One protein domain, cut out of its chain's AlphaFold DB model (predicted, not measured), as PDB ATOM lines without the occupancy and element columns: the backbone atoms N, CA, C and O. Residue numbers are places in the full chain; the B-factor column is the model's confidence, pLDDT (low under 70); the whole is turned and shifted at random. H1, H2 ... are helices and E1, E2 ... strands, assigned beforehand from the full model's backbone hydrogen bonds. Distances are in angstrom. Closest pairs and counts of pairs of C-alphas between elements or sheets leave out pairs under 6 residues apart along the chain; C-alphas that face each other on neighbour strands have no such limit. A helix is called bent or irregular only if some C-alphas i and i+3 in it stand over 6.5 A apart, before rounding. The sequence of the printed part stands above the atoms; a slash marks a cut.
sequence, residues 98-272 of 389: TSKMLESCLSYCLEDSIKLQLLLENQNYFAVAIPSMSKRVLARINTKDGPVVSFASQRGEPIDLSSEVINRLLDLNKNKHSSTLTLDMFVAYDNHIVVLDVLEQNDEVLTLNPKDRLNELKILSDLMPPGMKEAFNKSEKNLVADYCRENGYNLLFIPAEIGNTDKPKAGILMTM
ATOM      1  N   THR A  98     141.892 131.101 119.653       55.16
ATOM      2  CA  THR A  98     140.644 130.307 119.671       55.16
ATOM      3  C   THR A  98     140.523 129.378 120.882       55.16
ATOM      4  O   THR A  98     139.434 129.238 121.423       55.16
ATOM      5  N   SER A  99     141.610 128.768 121.359       56.91
ATOM      6  CA  SER A  99     141.531 127.652 122.318       56.91
ATOM      7  C   SER A  99     140.889 128.030 123.659       56.91
ATOM      8  O   SER A  99     139.948 127.375 124.092       56.91
ATOM      9  N   LYS A 100     141.332 129.130 124.286       61.09
ATOM     10  CA  LYS A 100     140.775 129.589 125.575       61.09
ATOM     11  C   LYS A 100     139.336 130.101 125.440       61.09
ATOM     12  O   LYS A 100     138.543 130.005 126.373       61.09
ATOM     13  N   MET A 101     138.988 130.645 124.274       62.59
ATOM     14  CA  MET A 101     137.634 131.134 123.996       62.59
ATOM     15  C   MET A 101     136.666 129.984 123.766       62.59
ATOM     16  O   MET A 101     135.557 130.007 124.284       62.59
ATOM     17  N   LEU A 102     137.114 128.951 123.050       63.72
ATOM     18  CA  LEU A 102     136.375 127.711 122.839       63.72
ATOM     19  C   LEU A 102     136.088 127.000 124.163       63.72
ATOM     20  O   LEU A 102     134.970 126.533 124.366       63.72
ATOM     21  N   GLU A 103     137.046 126.991 125.092       62.19
ATOM     22  CA  GLU A 103     136.835 126.510 126.466       62.19
ATOM     23  C   GLU A 103     135.786 127.333 127.236       62.19
ATOM     24  O   GLU A 103     135.091 126.795 128.095       62.19
ATOM     25  N   SER A 104     135.650 128.625 126.917       63.75
ATOM     26  CA  SER A 104     134.677 129.530 127.546       63.75
ATOM     27  C   SER A 104     133.284 129.461 126.908       63.75
ATOM     28  O   SER A 104     132.323 129.975 127.485       63.75
ATOM     29  N   CYS A 105     133.159 128.835 125.732       68.12
ATOM     30  CA  CYS A 105     131.891 128.697 125.024       68.12
ATOM     31  C   CYS A 105     130.941 127.768 125.774       68.12
ATOM     32  O   CYS A 105     131.320 126.704 126.272       68.12
ATOM     33  N   LEU A 106     129.658 128.116 125.766       69.88
ATOM     34  CA  LEU A 106     128.635 127.264 126.353       69.88
ATOM     35  C   LEU A 106     128.532 125.946 125.562       69.88
ATOM     36  O   LEU A 106     128.153 125.957 124.395       69.88
ATOM     37  N   SER A 107     128.799 124.789 126.157       71.44
ATOM     38  CA  SER A 107     128.388 123.517 125.535       71.44
ATOM     39  C   SER A 107     126.868 123.364 125.634       71.44
ATOM     40  O   SER A 107     126.286 123.868 126.587       71.44
ATOM     41  N   TYR A 108     126.199 122.692 124.693       72.38
ATOM     42  CA  TYR A 108     124.794 122.312 124.876       72.38
ATOM     43  C   TYR A 108     124.503 120.900 124.386       72.38
ATOM     44  O   TYR A 108     125.203 120.376 123.519       72.38
ATOM     45  N   CYS A 109     123.448 120.300 124.932       76.31
ATOM     46  CA  CYS A 109     122.859 119.071 124.418       76.31
ATOM     47  C   CYS A 109     121.509 119.352 123.753       76.31
ATOM     48  O   CYS A 109     120.787 120.271 124.144       76.31
ATOM     49  N   LEU A 110     121.194 118.553 122.735       73.94
ATOM     50  CA  LEU A 110     119.870 118.509 122.130       73.94
ATOM     51  C   LEU A 110     118.960 117.658 123.017       73.94
ATOM     52  O   LEU A 110     119.340 116.553 123.403       73.94
ATOM     53  N   GLU A 111     117.780 118.174 123.343       75.56
ATOM     54  CA  GLU A 111     116.769 117.465 124.130       75.56
ATOM     55  C   GLU A 111     115.379 117.670 123.523       75.56
ATOM     56  O   GLU A 111     115.034 118.760 123.059       75.56
ATOM     57  N   ASP A 112     114.559 116.626 123.591       66.12
ATOM     58  CA  ASP A 112     113.160 116.685 123.176       66.12
ATOM     59  C   ASP A 112     112.301 117.382 124.243       66.12
ATOM     60  O   ASP A 112     112.653 117.459 125.426       66.12
ATOM     61  N   SER A 113     111.116 117.852 123.845       67.69
ATOM     62  CA  SER A 113     110.208 118.693 124.647       67.69
ATOM     63  C   SER A 113     109.713 118.086 125.980       67.69
ATOM     64  O   SER A 113     109.104 118.790 126.785       67.69
ATOM     65  N   ILE A 114     110.031 116.821 126.283       69.12
ATOM     66  CA  ILE A 114     109.620 116.080 127.494       69.12
ATOM     67  C   ILE A 114     110.005 116.807 128.794       69.12
ATOM     68  O   ILE A 114     109.254 116.778 129.770       69.12
ATOM     69  N   LYS A 115     111.160 117.483 128.829       79.94
ATOM     70  CA  LYS A 115     111.658 118.187 130.030       79.94
ATOM     71  C   LYS A 115     111.246 119.662 130.095       79.94
ATOM     72  O   LYS A 115     111.657 120.356 131.025       79.94
ATOM     73  N   LEU A 116     110.436 120.141 129.147       84.31
ATOM     74  CA  LEU A 116     110.149 121.566 128.978       84.31
ATOM     75  C   LEU A 116     109.579 122.192 130.257       84.31
ATOM     76  O   LEU A 116     110.131 123.172 130.747       84.31
ATOM     77  N   GLN A 117     108.545 121.594 130.858       85.62
ATOM     78  CA  GLN A 117     107.913 122.153 132.060       85.62
ATOM     79  C   GLN A 117     108.896 122.297 133.233       85.62
ATOM     80  O   GLN A 117     108.883 123.307 133.932       85.62
ATOM     81  N   LEU A 118     109.790 121.317 133.416       85.00
ATOM     82  CA  LEU A 118     110.813 121.358 134.463       85.00
ATOM     83  C   LEU A 118     111.807 122.502 134.230       85.00
ATOM     84  O   LEU A 118     112.217 123.162 135.183       85.00
ATOM     85  N   LEU A 119     112.189 122.757 132.978       85.88
ATOM     86  CA  LEU A 119     113.134 123.817 132.616       85.88
ATOM     87  C   LEU A 119     112.508 125.215 132.692       85.88
ATOM     88  O   LEU A 119     113.164 126.150 133.155       85.88
ATOM     89  N   LEU A 120     111.229 125.351 132.329       87.75
ATOM     90  CA  LEU A 120     110.473 126.602 132.453       87.75
ATOM     91  C   LEU A 120     110.379 127.077 133.912       87.75
ATOM     92  O   LEU A 120     110.436 128.276 134.189       87.75
ATOM     93  N   GLU A 121     110.280 126.148 134.862       86.38
ATOM     94  CA  GLU A 121     110.201 126.453 136.296       86.38
ATOM     95  C   GLU A 121     111.577 126.652 136.949       86.38
ATOM     96  O   GLU A 121     111.693 127.314 137.987       86.38
ATOM     97  N   ASN A 122     112.636 126.131 136.326       85.25
ATOM     98  CA  ASN A 122     113.981 126.139 136.879       85.25
ATOM     99  C   ASN A 122     114.611 127.535 136.811       85.25
ATOM    100  O   ASN A 122     114.940 128.040 135.739       85.25
ATOM    101  N   GLN A 123     114.831 128.150 137.974       82.56
ATOM    102  CA  GLN A 123     115.451 129.476 138.087       82.56
ATOM    103  C   GLN A 123     116.947 129.481 137.738       82.56
ATOM    104  O   GLN A 123     117.510 130.541 137.487       82.56
ATOM    105  N   ASN A 124     117.590 128.310 137.679       82.69
ATOM    106  CA  ASN A 124     119.014 128.198 137.346       82.69
ATOM    107  C   ASN A 124     119.298 128.306 135.851       82.69
ATOM    108  O   ASN A 124     120.456 128.210 135.462       82.69
ATOM    109  N   TYR A 125     118.270 128.436 135.019       84.69
ATOM    110  CA  TYR A 125     118.416 128.655 133.590       84.69
ATOM    111  C   TYR A 125     117.720 129.951 133.206       84.69
ATOM    112  O   TYR A 125     116.729 130.322 133.829       84.69
ATOM    113  N   PHE A 126     118.188 130.608 132.162       86.06
ATOM    114  CA  PHE A 126     117.398 131.559 131.393       86.06
ATOM    115  C   PHE A 126     117.130 130.968 130.011       86.06
ATOM    116  O   PHE A 126     117.832 130.050 129.588       86.06
ATOM    117  N   ALA A 127     116.079 131.431 129.347       88.69
ATOM    118  CA  ALA A 127     115.671 130.910 128.049       88.69
ATOM    119  C   ALA A 127     115.862 131.954 126.948       88.69
ATOM    120  O   ALA A 127     115.615 133.145 127.158       88.69
ATOM    121  N   VAL A 128     116.279 131.481 125.778       88.56
ATOM    122  CA  VAL A 128     116.531 132.280 124.579       88.56
ATOM    123  C   VAL A 128     115.903 131.575 123.379       88.56
ATOM    124  O   VAL A 128     116.064 130.365 123.214       88.56
ATOM    125  N   ALA A 129     115.181 132.321 122.546       88.69
ATOM    126  CA  ALA A 129     114.644 131.817 121.288       88.69
ATOM    127  C   ALA A 129     115.727 131.836 120.201       88.69
ATOM    128  O   ALA A 129     116.378 132.859 119.999       88.69
ATOM    129  N   ILE A 130     115.899 130.722 119.492       86.88
ATOM    130  CA  ILE A 130     116.912 130.546 118.449       86.88
ATOM    131  C   ILE A 130     116.215 130.134 117.151       86.88
ATOM    132  O   ILE A 130     115.564 129.090 117.145       86.88
ATOM    133  N   PRO A 131     116.355 130.872 116.037       83.31
ATOM    134  CA  PRO A 131     115.832 130.426 114.750       83.31
ATOM    135  C   PRO A 131     116.300 129.002 114.430       83.31
ATOM    136  O   PRO A 131     117.473 128.667 114.608       83.31
ATOM    137  N   SER A 132     115.385 128.141 113.995       76.12
ATOM    138  CA  SER A 132     115.655 126.704 113.842       76.12
ATOM    139  C   SER A 132     116.683 126.405 112.751       76.12
ATOM    140  O   SER A 132     117.596 125.613 112.980       76.12
ATOM    141  N   MET A 133     116.623 127.134 111.635       75.50
ATOM    142  CA  MET A 133     117.644 127.126 110.585       75.50
ATOM    143  C   MET A 133     118.738 128.152 110.890       75.50
ATOM    144  O   MET A 133     118.845 129.193 110.237       75.50
ATOM    145  N   SER A 134     119.552 127.879 111.905       80.62
ATOM    146  CA  SER A 134     120.688 128.730 112.256       80.62
ATOM    147  C   SER A 134     121.961 127.936 112.492       80.62
ATOM    148  O   SER A 134     121.951 126.747 112.814       80.62
ATOM    149  N   LYS A 135     123.092 128.611 112.303       82.06
ATOM    150  CA  LYS A 135     124.423 128.064 112.557       82.06
ATOM    151  C   LYS A 135     125.026 128.784 113.745       82.06
ATOM    152  O   LYS A 135     124.933 130.006 113.841       82.06
ATOM    153  N   ARG A 136     125.665 128.029 114.636       84.69
ATOM    154  CA  ARG A 136     126.420 128.608 115.742       84.69
ATOM    155  C   ARG A 136     127.767 129.124 115.254       84.69
ATOM    156  O   ARG A 136     128.488 128.420 114.545       84.69
ATOM    157  N   VAL A 137     128.091 130.345 115.651       86.12
ATOM    158  CA  VAL A 137     129.230 131.122 115.179       86.12
ATOM    159  C   VAL A 137     129.887 131.818 116.364       86.12
ATOM    160  O   VAL A 137     129.217 132.404 117.209       86.12
ATOM    161  N   LEU A 138     131.213 131.800 116.380       84.56
ATOM    162  CA  LEU A 138     132.034 132.701 117.170       84.56
ATOM    163  C   LEU A 138     132.456 133.860 116.290       84.56
ATOM    164  O   LEU A 138     133.153 133.655 115.297       84.56
ATOM    165  N   ALA A 139     132.016 135.062 116.640       85.94
ATOM    166  CA  ALA A 139     132.353 136.278 115.922       85.94
ATOM    167  C   ALA A 139     133.345 137.098 116.739       85.94
ATOM    168  O   ALA A 139     133.030 137.489 117.856       85.94
ATOM    169  N   ARG A 140     134.519 137.394 116.183       84.25
ATOM    170  CA  ARG A 140     135.493 138.307 116.787       84.25
ATOM    171  C   ARG A 140     135.614 139.565 115.962       84.25
ATOM    172  O   ARG A 140     135.926 139.509 114.776       84.25
ATOM    173  N   ILE A 141     135.421 140.692 116.615       83.81
ATOM    174  CA  ILE A 141     135.546 142.024 116.062       83.81
ATOM    175  C   ILE A 141     136.816 142.618 116.651       83.81
ATOM    176  O   ILE A 141     136.996 142.621 117.864       83.81
ATOM    177  N   ASN A 142     137.717 143.099 115.809       76.19
ATOM    178  CA  ASN A 142     138.899 143.841 116.222       76.19
ATOM    179  C   ASN A 142     138.867 145.189 115.515       76.19
ATOM    180  O   ASN A 142     138.594 145.237 114.325       76.19
ATOM    181  N   THR A 143     139.099 146.278 116.240       73.25
ATOM    182  CA  THR A 143     139.220 147.629 115.683       73.25
ATOM    183  C   THR A 143     140.535 148.314 116.047       73.25
ATOM    184  O   THR A 143     140.756 149.427 115.576       73.25
ATOM    185  N   LYS A 144     141.419 147.690 116.844       65.88
ATOM    186  CA  LYS A 144     142.753 148.240 117.172       65.88
ATOM    187  C   LYS A 144     143.585 148.458 115.915       65.88
ATOM    188  O   LYS A 144     144.185 149.512 115.736       65.88
ATOM    189  N   ASP A 145     143.529 147.476 115.025       55.28
ATOM    190  CA  ASP A 145     144.271 147.431 113.772       55.28
ATOM    191  C   ASP A 145     143.351 147.630 112.555       55.28
ATOM    192  O   ASP A 145     143.691 147.195 111.455       55.28
ATOM    193  N   GLY A 146     142.210 148.306 112.730       52.53
ATOM    194  CA  GLY A 146     141.153 148.459 111.720       52.53
ATOM    195  C   GLY A 146     139.977 147.500 111.932       52.53
ATOM    196  O   GLY A 146     140.203 146.430 112.486       52.53
ATOM    197  N   PRO A 147     138.737 147.862 111.530       63.59
ATOM    198  CA  PRO A 147     137.546 147.041 111.722       63.59
ATOM    199  C   PRO A 147     137.605 145.730 110.937       63.59
ATOM    200  O   PRO A 147     137.294 145.660 109.752       63.59
ATOM    201  N   VAL A 148     137.979 144.682 111.650       67.31
ATOM    202  CA  VAL A 148     138.068 143.301 111.196       67.31
ATOM    203  C   VAL A 148     136.998 142.499 111.911       67.31
ATOM    204  O   VAL A 148     136.940 142.522 113.137       67.31
ATOM    205  N   VAL A 149     136.182 141.754 111.163       74.00
ATOM    206  CA  VAL A 149     135.261 140.761 111.730       74.00
ATOM    207  C   VAL A 149     135.671 139.378 111.256       74.00
ATOM    208  O   VAL A 149     135.805 139.137 110.060       74.00
ATOM    209  N   SER A 150     135.879 138.481 112.208       72.50
ATOM    210  CA  SER A 150     136.324 137.103 112.012       72.50
ATOM    211  C   SER A 150     135.230 136.165 112.487       72.50
ATOM    212  O   SER A 150     134.653 136.412 113.544       72.50
ATOM    213  N   PHE A 151     134.990 135.073 111.768       78.31
ATOM    214  CA  PHE A 151     134.009 134.070 112.167       78.31
ATOM    215  C   PHE A 151     134.631 132.686 112.239       78.31
ATOM    216  O   PHE A 151     135.375 132.284 111.340       78.31
ATOM    217  N   ALA A 152     134.273 131.938 113.276       73.00
ATOM    218  CA  ALA A 152     134.620 130.534 113.403       73.00
ATOM    219  C   ALA A 152     133.455 129.690 113.913       73.00
ATOM    220  O   ALA A 152     132.555 130.168 114.598       73.00
ATOM    221  N   SER A 153     133.487 128.406 113.589       72.25
ATOM    222  CA  SER A 153     132.633 127.394 114.182       72.25
ATOM    223  C   SER A 153     133.064 127.117 115.619       72.25
ATOM    224  O   SER A 153     134.155 127.485 116.059       72.25
ATOM    225  N   GLN A 154     132.247 126.356 116.339       68.19
ATOM    226  CA  GLN A 154     132.620 125.829 117.655       68.19
ATOM    227  C   GLN A 154     133.829 124.887 117.641       68.19
ATOM    228  O   GLN A 154     134.301 124.477 118.695       68.19
ATOM    229  N   ARG A 155     134.305 124.478 116.464       66.19
ATOM    230  CA  ARG A 155     135.523 123.673 116.321       66.19
ATOM    231  C   ARG A 155     136.739 124.532 115.972       66.19
ATOM    232  O   ARG A 155     137.812 123.993 115.735       66.19
ATOM    233  N   GLY A 156     136.570 125.856 115.935       60.47
ATOM    234  CA  GLY A 156     137.599 126.803 115.512       60.47
ATOM    235  C   GLY A 156     137.782 126.876 113.993       60.47
ATOM    236  O   GLY A 156     138.728 127.501 113.524       60.47
ATOM    237  N   GLU A 157     136.898 126.249 113.212       64.81
ATOM    238  CA  GLU A 157     136.986 126.269 111.751       64.81
ATOM    239  C   GLU A 157     136.427 127.587 111.206       64.81
ATOM    240  O   GLU A 157     135.354 127.995 111.642       64.81
ATOM    241  N   PRO A 158     137.082 128.252 110.243       60.31
ATOM    242  CA  PRO A 158     136.567 129.492 109.670       60.31
ATOM    243  C   PRO A 158     135.179 129.314 109.038       60.31
ATOM    244  O   PRO A 158     134.955 128.352 108.302       60.31
ATOM    245  N   ILE A 159     134.274 130.267 109.280       67.75
ATOM    246  CA  ILE A 159     132.937 130.324 108.667       67.75
ATOM    247  C   ILE A 159     132.842 131.569 107.785       67.75
ATOM    248  O   ILE A 159     133.339 132.632 108.146       67.75
ATOM    249  N   ASP A 160     132.174 131.451 106.640       62.97
ATOM    250  CA  ASP A 160     131.862 132.589 105.780       62.97
ATOM    251  C   ASP A 160     130.420 133.057 106.042       62.97
ATOM    252  O   ASP A 160     129.491 132.247 106.027       62.97
ATOM    253  N   LEU A 161     130.229 134.357 106.285       70.56
ATOM    254  CA  LEU A 161     128.919 134.988 106.503       70.56
ATOM    255  C   LEU A 161     128.732 136.191 105.576       70.56
ATOM    256  O   LEU A 161     129.691 136.716 105.007       70.56
ATOM    257  N   SER A 162     127.481 136.622 105.412       70.12
ATOM    258  CA  SER A 162     127.120 137.729 104.526       70.12
ATOM    259  C   SER A 162     127.679 139.077 105.006       70.12
ATOM    260  O   SER A 162     127.913 139.300 106.198       70.12
ATOM    261  N   SER A 163     127.852 140.021 104.071       67.69
ATOM    262  CA  SER A 163     128.264 141.395 104.396       67.69
ATOM    263  C   SER A 163     127.269 142.103 105.318       67.69
ATOM    264  O   SER A 163     127.669 142.950 106.114       67.69
ATOM    265  N   GLU A 164     125.989 141.731 105.265       73.88
ATOM    266  CA  GLU A 164     124.958 142.255 106.160       73.88
ATOM    267  C   GLU A 164     125.259 141.924 107.629       73.88
ATOM    268  O   GLU A 164     125.243 142.818 108.477       73.88
ATOM    269  N   VAL A 165     125.607 140.668 107.921       79.56
ATOM    270  CA  VAL A 165     125.983 140.229 109.274       79.56
ATOM    271  C   VAL A 165     127.238 140.963 109.750       79.56
ATOM    272  O   VAL A 165     127.264 141.474 110.868       79.56
ATOM    273  N   ILE A 166     128.254 141.084 108.886       77.31
ATOM    274  CA  ILE A 166     129.493 141.823 109.184       77.31
ATOM    275  C   ILE A 166     129.183 143.271 109.578       77.31
ATOM    276  O   ILE A 166     129.661 143.746 110.607       77.31
ATOM    277  N   ASN A 167     128.354 143.967 108.798       75.56
ATOM    278  CA  ASN A 167     128.014 145.365 109.057       75.56
ATOM    279  C   ASN A 167     127.262 145.548 110.380       75.56
ATOM    280  O   ASN A 167     127.618 146.437 111.153       75.56
ATOM    281  N   ARG A 168     126.282 144.682 110.676       80.44
ATOM    282  CA  ARG A 168     125.548 144.713 111.954       80.44
ATOM    283  C   ARG A 168     126.492 144.564 113.150       80.44
ATOM    284  O   ARG A 168     126.355 145.277 114.140       80.44
ATOM    285  N   LEU A 169     127.480 143.678 113.042       82.06
ATOM    286  CA  LEU A 169     128.475 143.459 114.092       82.06
ATOM    287  C   LEU A 169     129.435 144.644 114.248       82.06
ATOM    288  O   LEU A 169     129.739 145.044 115.369       82.06
ATOM    289  N   LEU A 170     129.874 145.258 113.149       78.56
ATOM    290  CA  LEU A 170     130.698 146.469 113.210       78.56
ATOM    291  C   LEU A 170     129.957 147.642 113.866       78.56
ATOM    292  O   LEU A 170     130.539 148.345 114.698       78.56
ATOM    293  N   ASP A 171     128.678 147.837 113.536       77.94
ATOM    294  CA  ASP A 171     127.836 148.857 114.170       77.94
ATOM    295  C   ASP A 171     127.645 148.572 115.670       77.94
ATOM    296  O   ASP A 171     127.767 149.481 116.496       77.94
ATOM    297  N   LEU A 172     127.466 147.303 116.045       80.19
ATOM    298  CA  LEU A 172     127.436 146.869 117.441       80.19
ATOM    299  C   LEU A 172     128.731 147.213 118.183       80.19
ATOM    300  O   LEU A 172     128.682 147.789 119.273       80.19
ATOM    301  N   ASN A 173     129.892 146.894 117.607       80.25
ATOM    302  CA  ASN A 173     131.171 147.149 118.267       80.25
ATOM    303  C   ASN A 173     131.428 148.649 118.447       80.25
ATOM    304  O   ASN A 173     131.934 149.079 119.487       80.25
ATOM    305  N   LYS A 174     131.004 149.461 117.469       77.88
ATOM    306  CA  LYS A 174     131.045 150.923 117.559       77.88
ATOM    307  C   LYS A 174     130.220 151.437 118.742       77.88
ATOM    308  O   LYS A 174     130.730 152.250 119.508       77.88
ATOM    309  N   ASN A 175     128.994 150.941 118.920       77.50
ATOM    310  CA  ASN A 175     128.123 151.325 120.041       77.50
ATOM    311  C   ASN A 175     128.673 150.868 121.399       77.50
ATOM    312  O   ASN A 175     128.427 151.503 122.422       77.50
ATOM    313  N   LYS A 176     129.438 149.772 121.415       76.81
ATOM    314  CA  LYS A 176     130.116 149.262 122.612       76.81
ATOM    315  C   LYS A 176     131.442 149.938 122.930       76.81
ATOM    316  O   LYS A 176     132.020 149.622 123.969       76.81
ATOM    317  N   HIS A 177     131.939 150.823 122.065       80.81
ATOM    318  CA  HIS A 177     133.236 151.487 122.222       80.81
ATOM    319  C   HIS A 177     134.380 150.517 122.564       80.81
ATOM    320  O   HIS A 177     135.286 150.851 123.327       80.81
ATOM    321  N   SER A 178     134.320 149.294 122.031       79.56
ATOM    322  CA  SER A 178     135.275 148.235 122.350       79.56
ATOM    323  C   SER A 178     136.307 148.095 121.240       79.56
ATOM    324  O   SER A 178     135.999 148.176 120.053       79.56
ATOM    325  N   SER A 179     137.561 147.936 121.645       80.88
ATOM    326  CA  SER A 179     138.704 147.795 120.745       80.88
ATOM    327  C   SER A 179     138.816 146.383 120.171       80.88
ATOM    328  O   SER A 179     139.229 146.215 119.028       80.88
ATOM    329  N   THR A 180     138.384 145.390 120.940       82.38
ATOM    330  CA  THR A 180     138.079 144.042 120.472       82.38
ATOM    331  C   THR A 180     136.843 143.523 121.193       82.38
ATOM    332  O   THR A 180     136.548 143.950 122.314       82.38
ATOM    333  N   LEU A 181     136.095 142.647 120.534       86.88
ATOM    334  CA  LEU A 181     134.879 142.047 121.060       86.88
ATOM    335  C   LEU A 181     134.692 140.659 120.456       86.88
ATOM    336  O   LEU A 181     134.632 140.538 119.234       86.88
ATOM    337  N   THR A 182     134.552 139.629 121.285       85.50
ATOM    338  CA  THR A 182     134.224 138.276 120.811       85.50
ATOM    339  C   THR A 182     132.876 137.829 121.346       85.50
ATOM    340  O   THR A 182     132.628 137.892 122.547       85.50
ATOM    341  N   LEU A 183     132.021 137.364 120.442       87.75
ATOM    342  CA  LEU A 183     130.638 136.982 120.683       87.75
ATOM    343  C   LEU A 183     130.426 135.508 120.347       87.75
ATOM    344  O   LEU A 183     130.906 135.022 119.321       87.75
ATOM    345  N   ASP A 184     129.656 134.829 121.187       85.81
ATOM    346  CA  ASP A 184     129.072 133.518 120.910       85.81
ATOM    347  C   ASP A 184     127.634 133.735 120.448       85.81
ATOM    348  O   ASP A 184     126.846 134.363 121.156       85.81
ATOM    349  N   MET A 185     127.296 133.303 119.236       88.00
ATOM    350  CA  MET A 185     126.032 133.669 118.603       88.00
ATOM    351  C   MET A 185     125.499 132.585 117.666       88.00
ATOM    352  O   MET A 185     126.226 131.706 117.208       88.00
ATOM    353  N   PHE A 186     124.215 132.673 117.338       87.69
ATOM    354  CA  PHE A 186     123.613 131.993 116.199       87.69
ATOM    355  C   PHE A 186     123.377 132.985 115.065       87.69
ATOM    356  O   PHE A 186     123.027 134.140 115.298       87.69
ATOM    357  N   VAL A 187     123.549 132.520 113.830       85.81
ATOM    358  CA  VAL A 187     123.182 133.266 112.626       85.81
ATOM    359  C   VAL A 187     122.244 132.407 111.798       85.81
ATOM    360  O   VAL A 187     122.598 131.298 111.390       85.81
ATOM    361  N   ALA A 188     121.033 132.906 111.601       82.56
ATOM    362  CA  ALA A 188     120.019 132.298 110.761       82.56
ATOM    363  C   ALA A 188     120.300 132.551 109.273       82.56
ATOM    364  O   ALA A 188     121.036 133.471 108.908       82.56
ATOM    365  N   TYR A 189     119.717 131.728 108.399       72.62
ATOM    366  CA  TYR A 189     119.898 131.867 106.945       72.62
ATOM    367  C   TYR A 189     119.379 133.197 106.377       72.62
ATOM    368  O   TYR A 189     119.888 133.658 105.359       72.62
ATOM    369  N   ASP A 190     118.411 133.828 107.037       72.25
ATOM    370  CA  ASP A 190     117.889 135.160 106.711       72.25
ATOM    371  C   ASP A 190     118.748 136.306 107.287       72.25
ATOM    372  O   ASP A 190     118.304 137.450 107.356       72.25
ATOM    373  N   ASN A 191     119.986 136.008 107.699       74.69
ATOM    374  CA  ASN A 191     120.936 136.924 108.339       74.69
ATOM    375  C   ASN A 191     120.507 137.429 109.726       74.69
ATOM    376  O   ASN A 191     121.146 138.341 110.270       74.69
ATOM    377  N   HIS A 192     119.475 136.849 110.343       82.12
ATOM    378  CA  HIS A 192     119.149 137.178 111.722       82.12
ATOM    379  C   HIS A 192     120.230 136.648 112.678       82.12
ATOM    380  O   HIS A 192     120.536 135.459 112.715       82.12
ATOM    381  N   ILE A 193     120.827 137.554 113.453       85.06
ATOM    382  CA  ILE A 193     121.815 137.241 114.493       85.06
ATOM    383  C   ILE A 193     121.085 137.039 115.822       85.06
ATOM    384  O   ILE A 193     120.155 137.780 116.102       85.06
ATOM    385  N   VAL A 194     121.522 136.088 116.642       86.12
ATOM    386  CA  VAL A 194     121.120 135.943 118.047       86.12
ATOM    387  C   VAL A 194     122.379 135.789 118.887       86.12
ATOM    388  O   VAL A 194     123.083 134.791 118.758       86.12
ATOM    389  N   VAL A 195     122.686 136.770 119.733       85.12
ATOM    390  CA  VAL A 195     123.884 136.736 120.585       85.12
ATOM    391  C   VAL A 195     123.564 135.996 121.881       85.12
ATOM    392  O   VAL A 195     122.597 136.319 122.561       85.12
ATOM    393  N   LEU A 196     124.371 134.993 122.213       81.88
ATOM    394  CA  LEU A 196     124.225 134.176 123.419       81.88
ATOM    395  C   LEU A 196     125.105 134.671 124.560       81.88
ATOM    396  O   LEU A 196     124.734 134.540 125.725       81.88
ATOM    397  N   ASP A 197     126.301 135.151 124.224       81.69
ATOM    398  CA  ASP A 197     127.324 135.506 125.199       81.69
ATOM    399  C   ASP A 197     128.368 136.458 124.594       81.69
ATOM    400  O   ASP A 197     128.573 136.497 123.376       81.69
ATOM    401  N   VAL A 198     129.069 137.183 125.463       84.06
ATOM    402  CA  VAL A 198     130.294 137.923 125.138       84.06
ATOM    403  C   VAL A 198     131.449 137.274 125.881       84.06
ATOM    404  O   VAL A 198     131.433 137.146 127.097       84.06
ATOM    405  N   LEU A 199     132.465 136.851 125.140       83.44
ATOM    406  CA  LEU A 199     133.580 136.073 125.673       83.44
ATOM    407  C   LEU A 199     134.827 136.923 125.908       83.44
ATOM    408  O   LEU A 199     135.608 136.633 126.807       83.44
ATOM    409  N   GLU A 200     135.030 137.963 125.104       85.06
ATOM    410  CA  GLU A 200     136.180 138.868 125.203       85.06
ATOM    411  C   GLU A 200     135.731 140.287 124.927       85.06
ATOM    412  O   GLU A 200     134.920 140.519 124.027       85.06
ATOM    413  N   GLN A 201     136.312 141.221 125.665       86.56
ATOM    414  CA  GLN A 201     136.180 142.642 125.421       86.56
ATOM    415  C   GLN A 201     137.522 143.323 125.693       86.56
ATOM    416  O   GLN A 201     138.139 143.092 126.726       86.56
ATOM    417  N   ASN A 202     137.976 144.181 124.779       85.25
ATOM    418  CA  ASN A 202     139.225 144.944 124.917       85.25
ATOM    419  C   ASN A 202     140.482 144.090 125.188       85.25
ATOM    420  O   ASN A 202     141.383 144.521 125.902       85.25
ATOM    421  N   ASP A 203     140.558 142.924 124.552       80.19
ATOM    422  CA  ASP A 203     141.599 141.892 124.668       80.19
ATOM    423  C   ASP A 203     141.630 141.162 126.012       80.19
ATOM    424  O   ASP A 203     142.581 140.440 126.322       80.19
ATOM    425  N   GLU A 204     140.566 141.301 126.797       82.12
ATOM    426  CA  GLU A 204     140.389 140.579 128.045       82.12
ATOM    427  C   GLU A 204     139.265 139.556 127.900       82.12
ATOM    428  O   GLU A 204     138.132 139.890 127.549       82.12
ATOM    429  N   VAL A 205     139.583 138.289 128.178       79.88
ATOM    430  CA  VAL A 205     138.574 137.229 128.281       79.88
ATOM    431  C   VAL A 205     137.746 137.486 129.534       79.88
ATOM    432  O   VAL A 205     138.283 137.550 130.643       79.88
ATOM    433  N   LEU A 206     136.436 137.615 129.363       79.19
ATOM    434  CA  LEU A 206     135.520 137.903 130.453       79.19
ATOM    435  C   LEU A 206     135.322 136.652 131.314       79.19
ATOM    436  O   LEU A 206     134.837 135.620 130.858       79.19
ATOM    437  N   THR A 207     135.661 136.765 132.595       75.44
ATOM    438  CA  THR A 207     135.548 135.676 133.582       75.44
ATOM    439  C   THR A 207     134.255 135.728 134.398       75.44
ATOM    440  O   THR A 207     134.017 134.859 135.236       75.44
ATOM    441  N   LEU A 208     133.405 136.731 134.145       72.81
ATOM    442  CA  LEU A 208     132.071 136.861 134.732       72.81
ATOM    443  C   LEU A 208     131.193 135.650 134.378       72.81
ATOM    444  O   LEU A 208     131.451 134.958 133.394       72.81
ATOM    445  N   ASN A 209     130.140 135.391 135.157       73.12
ATOM    446  CA  ASN A 209     129.168 134.349 134.807       73.12
ATOM    447  C   ASN A 209     128.387 134.728 133.519       73.12
ATOM    448  O   ASN A 209     128.333 135.911 133.173       73.12
ATOM    449  N   PRO A 210     127.761 133.763 132.813       73.38
ATOM    450  CA  PRO A 210     127.071 134.018 131.544       73.38
ATOM    451  C   PRO A 210     126.009 135.117 131.624       73.38
ATOM    452  O   PRO A 210     125.900 135.942 130.724       73.38
ATOM    453  N   LYS A 211     125.250 135.176 132.725       75.00
ATOM    454  CA  LYS A 211     124.233 136.212 132.934       75.00
ATOM    455  C   LYS A 211     124.857 137.605 133.005       75.00
ATOM    456  O   LYS A 211     124.303 138.544 132.444       75.00
ATOM    457  N   ASP A 212     125.982 137.752 133.692       77.69
ATOM    458  CA  ASP A 212     126.672 139.032 133.832       77.69
ATOM    459  C   ASP A 212     127.397 139.437 132.549       77.69
ATOM    460  O   ASP A 212     127.315 140.597 132.163       77.69
ATOM    461  N   ARG A 213     127.991 138.494 131.810       79.56
ATOM    462  CA  ARG A 213     128.524 138.764 130.463       79.56
ATOM    463  C   ARG A 213     127.418 139.212 129.512       79.56
ATOM    464  O   ARG A 213     127.540 140.225 128.833       79.56
ATOM    465  N   LEU A 214     126.269 138.552 129.540       75.31
ATOM    466  CA  LEU A 214     125.117 138.990 128.759       75.31
ATOM    467  C   LEU A 214     124.578 140.352 129.226       75.31
ATOM    468  O   LEU A 214     124.167 141.180 128.414       75.31
ATOM    469  N   ASN A 215     124.656 140.652 130.526       76.19
ATOM    470  CA  ASN A 215     124.375 141.992 131.036       76.19
ATOM    471  C   ASN A 215     125.360 143.034 130.493       76.19
ATOM    472  O   ASN A 215     124.924 144.139 130.176       76.19
ATOM    473  N   GLU A 216     126.638 142.697 130.310       74.69
ATOM    474  CA  GLU A 216     127.597 143.567 129.619       74.69
ATOM    475  C   GLU A 216     127.174 143.841 128.174       74.69
ATOM    476  O   GLU A 216     127.523 144.884 127.631       74.69
ATOM    477  N   LEU A 217     126.339 142.996 127.559       72.88
ATOM    478  CA  LEU A 217     125.729 143.222 126.245       72.88
ATOM    479  C   LEU A 217     124.395 143.995 126.283       72.88
ATOM    480  O   LEU A 217     123.966 144.429 125.218       72.88
ATOM    481  N   LYS A 218     123.798 144.309 127.448       66.44
ATOM    482  CA  LYS A 218     122.438 144.913 127.610       66.44
ATOM    483  C   LYS A 218     122.106 146.155 126.778       66.44
ATOM    484  O   LYS A 218     120.936 146.478 126.608       66.44
ATOM    485  N   ILE A 219     123.113 146.864 126.276       58.22
ATOM    486  CA  ILE A 219     122.960 148.030 125.389       58.22
ATOM    487  C   ILE A 219     122.524 147.606 123.962       58.22
ATOM    488  O   ILE A 219     122.202 148.455 123.144       58.22
ATOM    489  N   LEU A 220     122.490 146.304 123.649       61.44
ATOM    490  CA  LEU A 220     122.337 145.765 122.290       61.44
ATOM    491  C   LEU A 220     121.039 144.978 122.076       61.44
ATOM    492  O   LEU A 220     121.011 144.058 121.262       61.44
ATOM    493  N   SER A 221     119.960 145.343 122.776       53.84
ATOM    494  CA  SER A 221     118.645 144.690 122.648       53.84
ATOM    495  C   SER A 221     118.130 144.567 121.206       53.84
ATOM    496  O   SER A 221     117.276 143.731 120.944       53.84
ATOM    497  N   ASP A 222     118.663 145.364 120.277       55.75
ATOM    498  CA  ASP A 222     118.290 145.404 118.859       55.75
ATOM    499  C   ASP A 222     118.829 144.225 118.029       55.75
ATOM    500  O   ASP A 222     118.442 144.060 116.873       55.75
ATOM    501  N   LEU A 223     119.735 143.408 118.583       62.38
ATOM    502  CA  LEU A 223     120.208 142.187 117.924       62.38
ATOM    503  C   LEU A 223     119.397 140.943 118.277       62.38
ATOM    504  O   LEU A 223     119.667 139.881 117.733       62.38
ATOM    505  N   MET A 224     118.407 141.057 119.153       58.97
ATOM    506  CA  MET A 224     117.400 140.019 119.342       58.97
ATOM    507  C   MET A 224     116.228 140.286 118.387       58.97
ATOM    508  O   MET A 224     116.036 141.435 117.976       58.97
ATOM    509  N   PRO A 225     115.437 139.268 117.998       56.09
ATOM    510  CA  PRO A 225     114.253 139.511 117.184       56.09
ATOM    511  C   PRO A 225     113.371 140.587 117.848       56.09
ATOM    512  O   PRO A 225     113.282 140.614 119.081       56.09
ATOM    513  N   PRO A 226     112.720 141.484 117.083       52.94
ATOM    514  CA  PRO A 226     111.930 142.574 117.651       52.94
ATOM    515  C   PRO A 226     110.929 142.068 118.701       52.94
ATOM    516  O   PRO A 226     110.085 141.225 118.409       52.94
ATOM    517  N   GLY A 227     111.028 142.579 119.933       53.12
ATOM    518  CA  GLY A 227     110.153 142.195 121.049       53.12
ATOM    519  C   GLY A 227     110.637 141.016 121.904       53.12
ATOM    520  O   GLY A 227     110.012 140.728 122.924       53.12
ATOM    521  N   MET A 228     111.755 140.373 121.559       63.09
ATOM    522  CA  MET A 228     112.340 139.279 122.339       63.09
ATOM    523  C   MET A 228     113.473 139.775 123.240       63.09
ATOM    524  O   MET A 228     114.385 140.474 122.805       63.09
ATOM    525  N   LYS A 229     113.418 139.375 124.511       67.25
ATOM    526  CA  LYS A 229     114.502 139.510 125.490       67.25
ATOM    527  C   LYS A 229     114.718 138.163 126.158       67.25
ATOM    528  O   LYS A 229     113.824 137.315 126.157       67.25
ATOM    529  N   GLU A 230     115.893 137.972 126.727       77.88
ATOM    530  CA  GLU A 230     116.211 136.778 127.491       77.88
ATOM    531  C   GLU A 230     115.244 136.632 128.664       77.88
ATOM    532  O   GLU A 230     114.963 137.585 129.395       77.88
ATOM    533  N   ALA A 231     114.707 135.426 128.823       85.44
ATOM    534  CA  ALA A 231     113.673 135.143 129.803       85.44
ATOM    535  C   ALA A 231     114.266 134.493 131.051       85.44
ATOM    536  O   ALA A 231     114.769 133.365 131.007       85.44
ATOM    537  N   PHE A 232     114.165 135.171 132.192       82.19
ATOM    538  CA  PHE A 232     114.788 134.728 133.441       82.19
ATOM    539  C   PHE A 232     113.782 134.039 134.360       82.19
ATOM    540  O   PHE A 232     114.088 133.004 134.961       82.19
ATOM    541  N   ASN A 233     112.564 134.573 134.454       87.06
ATOM    542  CA  ASN A 233     111.524 134.014 135.315       87.06
ATOM    543  C   ASN A 233     110.552 133.100 134.548       87.06
ATOM    544  O   ASN A 233     110.525 133.071 133.321       87.06
ATOM    545  N   LYS A 234     109.733 132.337 135.284       89.56
ATOM    546  CA  LYS A 234     108.790 131.362 134.707       89.56
ATOM    547  C   LYS A 234     107.815 132.003 133.713       89.56
ATOM    548  O   LYS A 234     107.536 131.418 132.674       89.56
ATOM    549  N   SER A 235     107.295 133.188 134.036       89.88
ATOM    550  CA  SER A 235     106.305 133.865 133.195       89.88
ATOM    551  C   SER A 235     106.910 134.284 131.859       89.88
ATOM    552  O   SER A 235     106.332 134.003 130.816       89.88
ATOM    553  N   GLU A 236     108.093 134.896 131.883       89.62
ATOM    554  CA  GLU A 236     108.833 135.269 130.671       89.62
ATOM    555  C   GLU A 236     109.205 134.038 129.844       89.62
ATOM    556  O   GLU A 236     109.053 134.038 128.626       89.62
ATOM    557  N   LYS A 237     109.651 132.960 130.499       90.88
ATOM    558  CA  LYS A 237     110.044 131.723 129.813       90.88
ATOM    559  C   LYS A 237     108.870 131.074 129.095       90.88
ATOM    560  O   LYS A 237     109.058 130.560 128.000       90.88
ATOM    561  N   ASN A 238     107.675 131.117 129.690       90.75
ATOM    562  CA  ASN A 238     106.457 130.657 129.026       90.75
ATOM    563  C   ASN A 238     106.182 131.474 127.761       90.75
ATOM    564  O   ASN A 238     106.001 130.878 126.710       90.75
ATOM    565  N   LEU A 239     106.262 132.809 127.832       90.50
ATOM    566  CA  LEU A 239     106.061 133.675 126.662       90.50
ATOM    567  C   LEU A 239     107.072 133.387 125.544       90.50
ATOM    568  O   LEU A 239     106.695 133.295 124.379       90.50
ATOM    569  N   VAL A 240     108.352 133.199 125.885       89.06
ATOM    570  CA  VAL A 240     109.385 132.839 124.899       89.06
ATOM    571  C   VAL A 240     109.135 131.444 124.322       89.06
ATOM    572  O   VAL A 240     109.312 131.240 123.123       89.06
ATOM    573  N   ALA A 241     108.693 130.482 125.134       89.31
ATOM    574  CA  ALA A 241     108.355 129.145 124.656       89.31
ATOM    575  C   ALA A 241     107.135 129.151 123.725       89.31
ATOM    576  O   ALA A 241     107.155 128.450 122.713       89.31
ATOM    577  N   ASP A 242     106.106 129.937 124.040       86.81
ATOM    578  CA  ASP A 242     104.924 130.128 123.196       86.81
ATOM    579  C   ASP A 242     105.329 130.747 121.855       86.81
ATOM    580  O   ASP A 242     105.061 130.163 120.805       86.81
ATOM    581  N   TYR A 243     106.126 131.819 121.886       86.50
ATOM    582  CA  TYR A 243     106.679 132.445 120.686       86.50
ATOM    583  C   TYR A 243     107.508 131.479 119.833       86.50
ATOM    584  O   TYR A 243     107.395 131.476 118.606       86.50
ATOM    585  N   CYS A 244     108.336 130.637 120.462       86.00
ATOM    586  CA  CYS A 244     109.118 129.643 119.735       86.00
ATOM    587  C   CYS A 244     108.226 128.631 119.011       86.00
ATOM    588  O   CYS A 244     108.563 128.221 117.904       86.00
ATOM    589  N   ARG A 245     107.085 128.245 119.594       82.50
ATOM    590  CA  ARG A 245     106.118 127.370 118.914       82.50
ATOM    591  C   ARG A 245     105.455 128.091 117.743       82.50
ATOM    592  O   ARG A 245     105.438 127.555 116.638       82.50
ATOM    593  N   GLU A 246     104.993 129.318 117.964       80.69
ATOM    594  CA  GLU A 246     104.311 130.131 116.947       80.69
ATOM    595  C   GLU A 246     105.195 130.431 115.728       80.69
ATOM    596  O   GLU A 246     104.717 130.362 114.603       80.69
ATOM    597  N   ASN A 247     106.488 130.697 115.937       79.12
ATOM    598  CA  ASN A 247     107.424 131.108 114.878       79.12
ATOM    599  C   ASN A 247     108.368 129.980 114.429       79.12
ATOM    600  O   ASN A 247     109.249 130.174 113.592       79.12
ATOM    601  N   GLY A 248     108.236 128.799 115.032       78.56
ATOM    602  CA  GLY A 248     109.080 127.641 114.764       78.56
ATOM    603  C   GLY A 248     110.535 127.774 115.134       78.56
ATOM    604  O   GLY A 248     111.390 127.179 114.484       78.56
ATOM    605  N   TYR A 249     110.825 128.505 116.199       86.06
ATOM    606  CA  TYR A 249     112.172 128.635 116.733       86.06
ATOM    607  C   TYR A 249     112.468 127.487 117.703       86.06
ATOM    608  O   TYR A 249     111.578 126.869 118.285       86.06
ATOM    609  N   ASN A 250     113.746 127.193 117.879       86.94
ATOM    610  CA  ASN A 250     114.231 126.360 118.966       86.94
ATOM    611  C   ASN A 250     114.299 127.184 120.257       86.94
ATOM    612  O   ASN A 250     114.484 128.401 120.229       86.94
ATOM    613  N   LEU A 251     114.193 126.508 121.394       89.69
ATOM    614  CA  LEU A 251     114.295 127.127 122.709       89.69
ATOM    615  C   LEU A 251     115.590 126.673 123.381       89.69
ATOM    616  O   LEU A 251     115.762 125.491 123.668       89.69
ATOM    617  N   LEU A 252     116.505 127.602 123.636       89.25
ATOM    618  CA  LEU A 252     117.770 127.330 124.310       89.25
ATOM    619  C   LEU A 252     117.691 127.753 125.774       89.25
ATOM    620  O   LEU A 252     117.498 128.928 126.078       89.25
ATOM    621  N   PHE A 253     117.899 126.807 126.684       88.50
ATOM    622  CA  PHE A 253     118.087 127.081 128.105       88.50
ATOM    623  C   PHE A 253     119.575 127.199 128.420       88.50
ATOM    624  O   PHE A 253     120.327 126.239 128.258       88.50
ATOM    625  N   ILE A 254     119.997 128.358 128.915       84.62
ATOM    626  CA  ILE A 254     121.381 128.650 129.292       84.62
ATOM    627  C   ILE A 254     121.472 128.723 130.822       84.62
ATOM    628  O   ILE A 254     120.637 129.387 131.438       84.62
ATOM    629  N   PRO A 255     122.437 128.049 131.471       81.06
ATOM    630  CA  PRO A 255     122.620 128.148 132.912       81.06
ATOM    631  C   PRO A 255     122.911 129.592 133.343       81.06
ATOM    632  O   PRO A 255     123.802 130.247 132.806       81.06
ATOM    633  N   ALA A 256     122.185 130.072 134.350       72.88
ATOM    634  CA  ALA A 256     122.354 131.404 134.925       72.88
ATOM    635  C   ALA A 256     123.651 131.535 135.745       72.88
ATOM    636  O   ALA A 256     124.202 132.625 135.852       72.88
ATOM    637  N   GLU A 257     124.156 130.425 136.290       70.19
ATOM    638  CA  GLU A 257     125.424 130.347 137.014       70.19
ATOM    639  C   GLU A 257     126.237 129.149 136.509       70.19
ATOM    640  O   GLU A 257     125.693 128.059 136.283       70.19
ATOM    641  N   ILE A 258     127.556 129.329 136.373       56.75
ATOM    642  CA  ILE A 258     128.483 128.203 136.221       56.75
ATOM    643  C   ILE A 258     128.507 127.515 137.585       56.75
ATOM    644  O   ILE A 258     129.098 128.019 138.536       56.75
ATOM    645  N   GLY A 259     127.781 126.404 137.705       47.75
ATOM    646  CA  GLY A 259     127.751 125.629 138.940       47.75
ATOM    647  C   GLY A 259     129.163 125.228 139.372       47.75
ATOM    648  O   GLY A 259     130.021 124.951 138.535       47.75
ATOM    649  N   ASN A 260     129.387 125.189 140.685       39.88
ATOM    650  CA  ASN A 260     130.635 124.701 141.257       39.88
ATOM    651  C   ASN A 260     130.927 123.270 140.752       39.88
ATOM    652  O   ASN A 260     130.036 122.420 140.786       39.88
ATOM    653  N   THR A 261     132.155 123.085 140.248       49.12
ATOM    654  CA  THR A 261     132.911 121.840 139.951       49.12
ATOM    655  C   THR A 261     132.189 120.535 140.342       49.12
ATOM    656  O   THR A 261     131.900 120.303 141.506       49.12
ATOM    657  N   ASP A 262     131.675 119.728 139.403       41.94
ATOM    658  CA  ASP A 262     132.438 118.666 138.710       41.94
ATOM    659  C   ASP A 262     131.929 118.341 137.288       41.94
ATOM    660  O   ASP A 262     132.480 117.489 136.588       41.94
ATOM    661  N   LYS A 263     130.858 119.004 136.837       44.00
ATOM    662  CA  LYS A 263     130.348 118.906 135.462       44.00
ATOM    663  C   LYS A 263     129.820 120.279 135.049       44.00
ATOM    664  O   LYS A 263     128.837 120.715 135.654       44.00
ATOM    665  N   PRO A 264     130.424 120.976 134.069       46.12
ATOM    666  CA  PRO A 264     129.824 122.198 133.548       46.12
ATOM    667  C   PRO A 264     128.392 121.874 133.110       46.12
ATOM    668  O   PRO A 264     128.167 120.915 132.368       46.12
ATOM    669  N   LYS A 265     127.408 122.620 133.626       59.62
ATOM    670  CA  LYS A 265     126.029 122.492 133.150       59.62
ATOM    671  C   LYS A 265     126.031 122.993 131.712       59.62
ATOM    672  O   LYS A 265     126.241 124.175 131.473       59.62
ATOM    673  N   ALA A 266     125.879 122.078 130.768       73.25
ATOM    674  CA  ALA A 266     125.675 122.433 129.379       73.25
ATOM    675  C   ALA A 266     124.319 123.148 129.249       73.25
ATOM    676  O   ALA A 266     123.377 122.850 129.991       73.25
ATOM    677  N   GLY A 267     124.215 124.092 128.318       80.12
ATOM    678  CA  GLY A 267     122.928 124.566 127.841       80.12
ATOM    679  C   GLY A 267     122.082 123.413 127.301       80.12
ATOM    680  O   GLY A 267     122.584 122.341 126.961       80.12
ATOM    681  N   ILE A 268     120.780 123.625 127.227       86.38
ATOM    682  CA  ILE A 268     119.842 122.630 126.716       86.38
ATOM    683  C   ILE A 268     119.112 123.264 125.545       86.38
ATOM    684  O   ILE A 268     118.306 124.172 125.738       86.38
ATOM    685  N   LEU A 269     119.430 122.811 124.335       86.88
ATOM    686  CA  LEU A 269     118.753 123.239 123.121       86.88
ATOM    687  C   LEU A 269     117.566 122.311 122.879       86.88
ATOM    688  O   LEU A 269     117.744 121.121 122.618       86.88
ATOM    689  N   MET A 270     116.362 122.859 122.970       86.06
ATOM    690  CA  MET A 270     115.126 122.129 122.732       86.06
ATOM    691  C   MET A 270     114.561 122.467 121.361       86.06
ATOM    692  O   MET A 270     114.376 123.643 121.030       86.06
ATOM    693  N   THR A 271     114.234 121.435 120.584       79.44
ATOM    694  CA  THR A 271     113.398 121.630 119.402       79.44
ATOM    695  C   THR A 271     111.946 121.783 119.841       79.44
ATOM    696  O   THR A 271     111.390 120.938 120.542       79.44
ATOM    697  N   MET A 272     111.334 122.902 119.455       78.31
ATOM    698  CA  MET A 272     109.913 123.159 119.719       78.31
ATOM    699  C   MET A 272     109.024 122.603 118.604       78.31
ATOM    700  O   MET A 272     107.813 122.827 118.604       78.31
TER     701      MET A 272
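What this domain is: This is residues 98 to 272 of the 389 residues of an uncharacterized protein of Vibrio sp. 10N.261.49.E11 (UniProt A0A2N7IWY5). Two lobes stand side by side along the longest axis, each a twisted sheet of four strands with helices over it. In the larger, the sheet E4 E3 E5 E6 has H3 and H4 over one face and H1 over the other; in the smaller, H2 and H6 cover one face of the sheet E1 E8 E7 E2, making two layers. The 175 printed residues hold H1 E1 H2 E2 E3 E4 H3 E5 E6 H4 H5 H6 E7 E8, of mixed class; the larger sheet is antiparallel, the smaller mixed. The whole is compact, with a radius of gyration of the C-alphas of 15.6 A and spans of 48 by 38 by 29 A.

How they stand to each other: The larger sheet runs E4, residues 148 to 152, E3, 134 to 142, E5, 180 to 188, and E6, 193 to 201. Within hydrogen-bond range are N 140 and O 150 in the hairpin E3 and E4, N 137 and O 185 between E3 and E5, and N 186 and O 194 in the hairpin E5 and E6, each 2.8 A apart. H3, residues 163 to 175, is on this sheet; its closest C-alphas to E4 are those of Ile 166 and Val 149, 6.4 A. E4, H3, E5 form a split strand-helix-strand unit, with E3 between its strands and a left-handed crossover. H4, residues 210 to 216, lies on the same face, over E6 at a height of 7.2 A. H1, residues 98 to 104, is on the opposite face at 9.5 A. H5, residues 218 to 223, only grazes the sheet with residues 220 to 223. The smaller sheet runs E1, residues 108 to 111, E8, 267 to 270, E7, 250 to 255, and E2, 125 to 130. Within hydrogen-bond range are N 109 and O 267, 3.0 A, between the parallel neighbours E1 and E8, N 253 and O 268, 2.8 A, in the hairpin E7 and E8, and N 128 and O 252, 2.8 A, between the antiparallel neighbours E7 and E2. H6, residues 234 to 247, is on it at a height of 8.8 A, along the strands. H2, residues 113 to 121, is on the same face at 9.2 A; E1, H2, E2 form a split unit with a right-handed crossover. H2 touches residues 234 to 238 of H6, closest at the C-alphas of Glu 121 and Lys 234, 5.3 A. Every O i to N i+4 pair is within hydrogen-bond range in H1, H3, H4 and H6, against 3 of 5 in H2 and 0 of 2 in H5, where 1 of 3 O i to N i+3 pairs is.

Where its parts are: H1 begins at C-alpha 98, (140.644, 130.307, 119.671), and E8 ends at C-alpha 270, (115.126, 122.129, 122.732). From first to last C-alpha E3 measures 24.0 A, E5 23.6 A, H6 19.9 A, E6 18.8 A and H3 18.5 A. E5 bends by 63 degrees at residue 184, and E6 by 76 degrees at residue 196. H2 and H5 are irregular: C-alphas 114 and 117 are 7.8 A apart, and 219 and 222 8.4 A.

The domain as a whole: The two C-alphas farthest apart, of Ile 114 and Asp 145, are 48.7 A from each other. The printed part has no cut, and its one long link joins E7 to E8. Mean pLDDT of the printed part is 75.8; 45 residues are under 70, among them 98 to 106, 218 to 229 and 258 to 265.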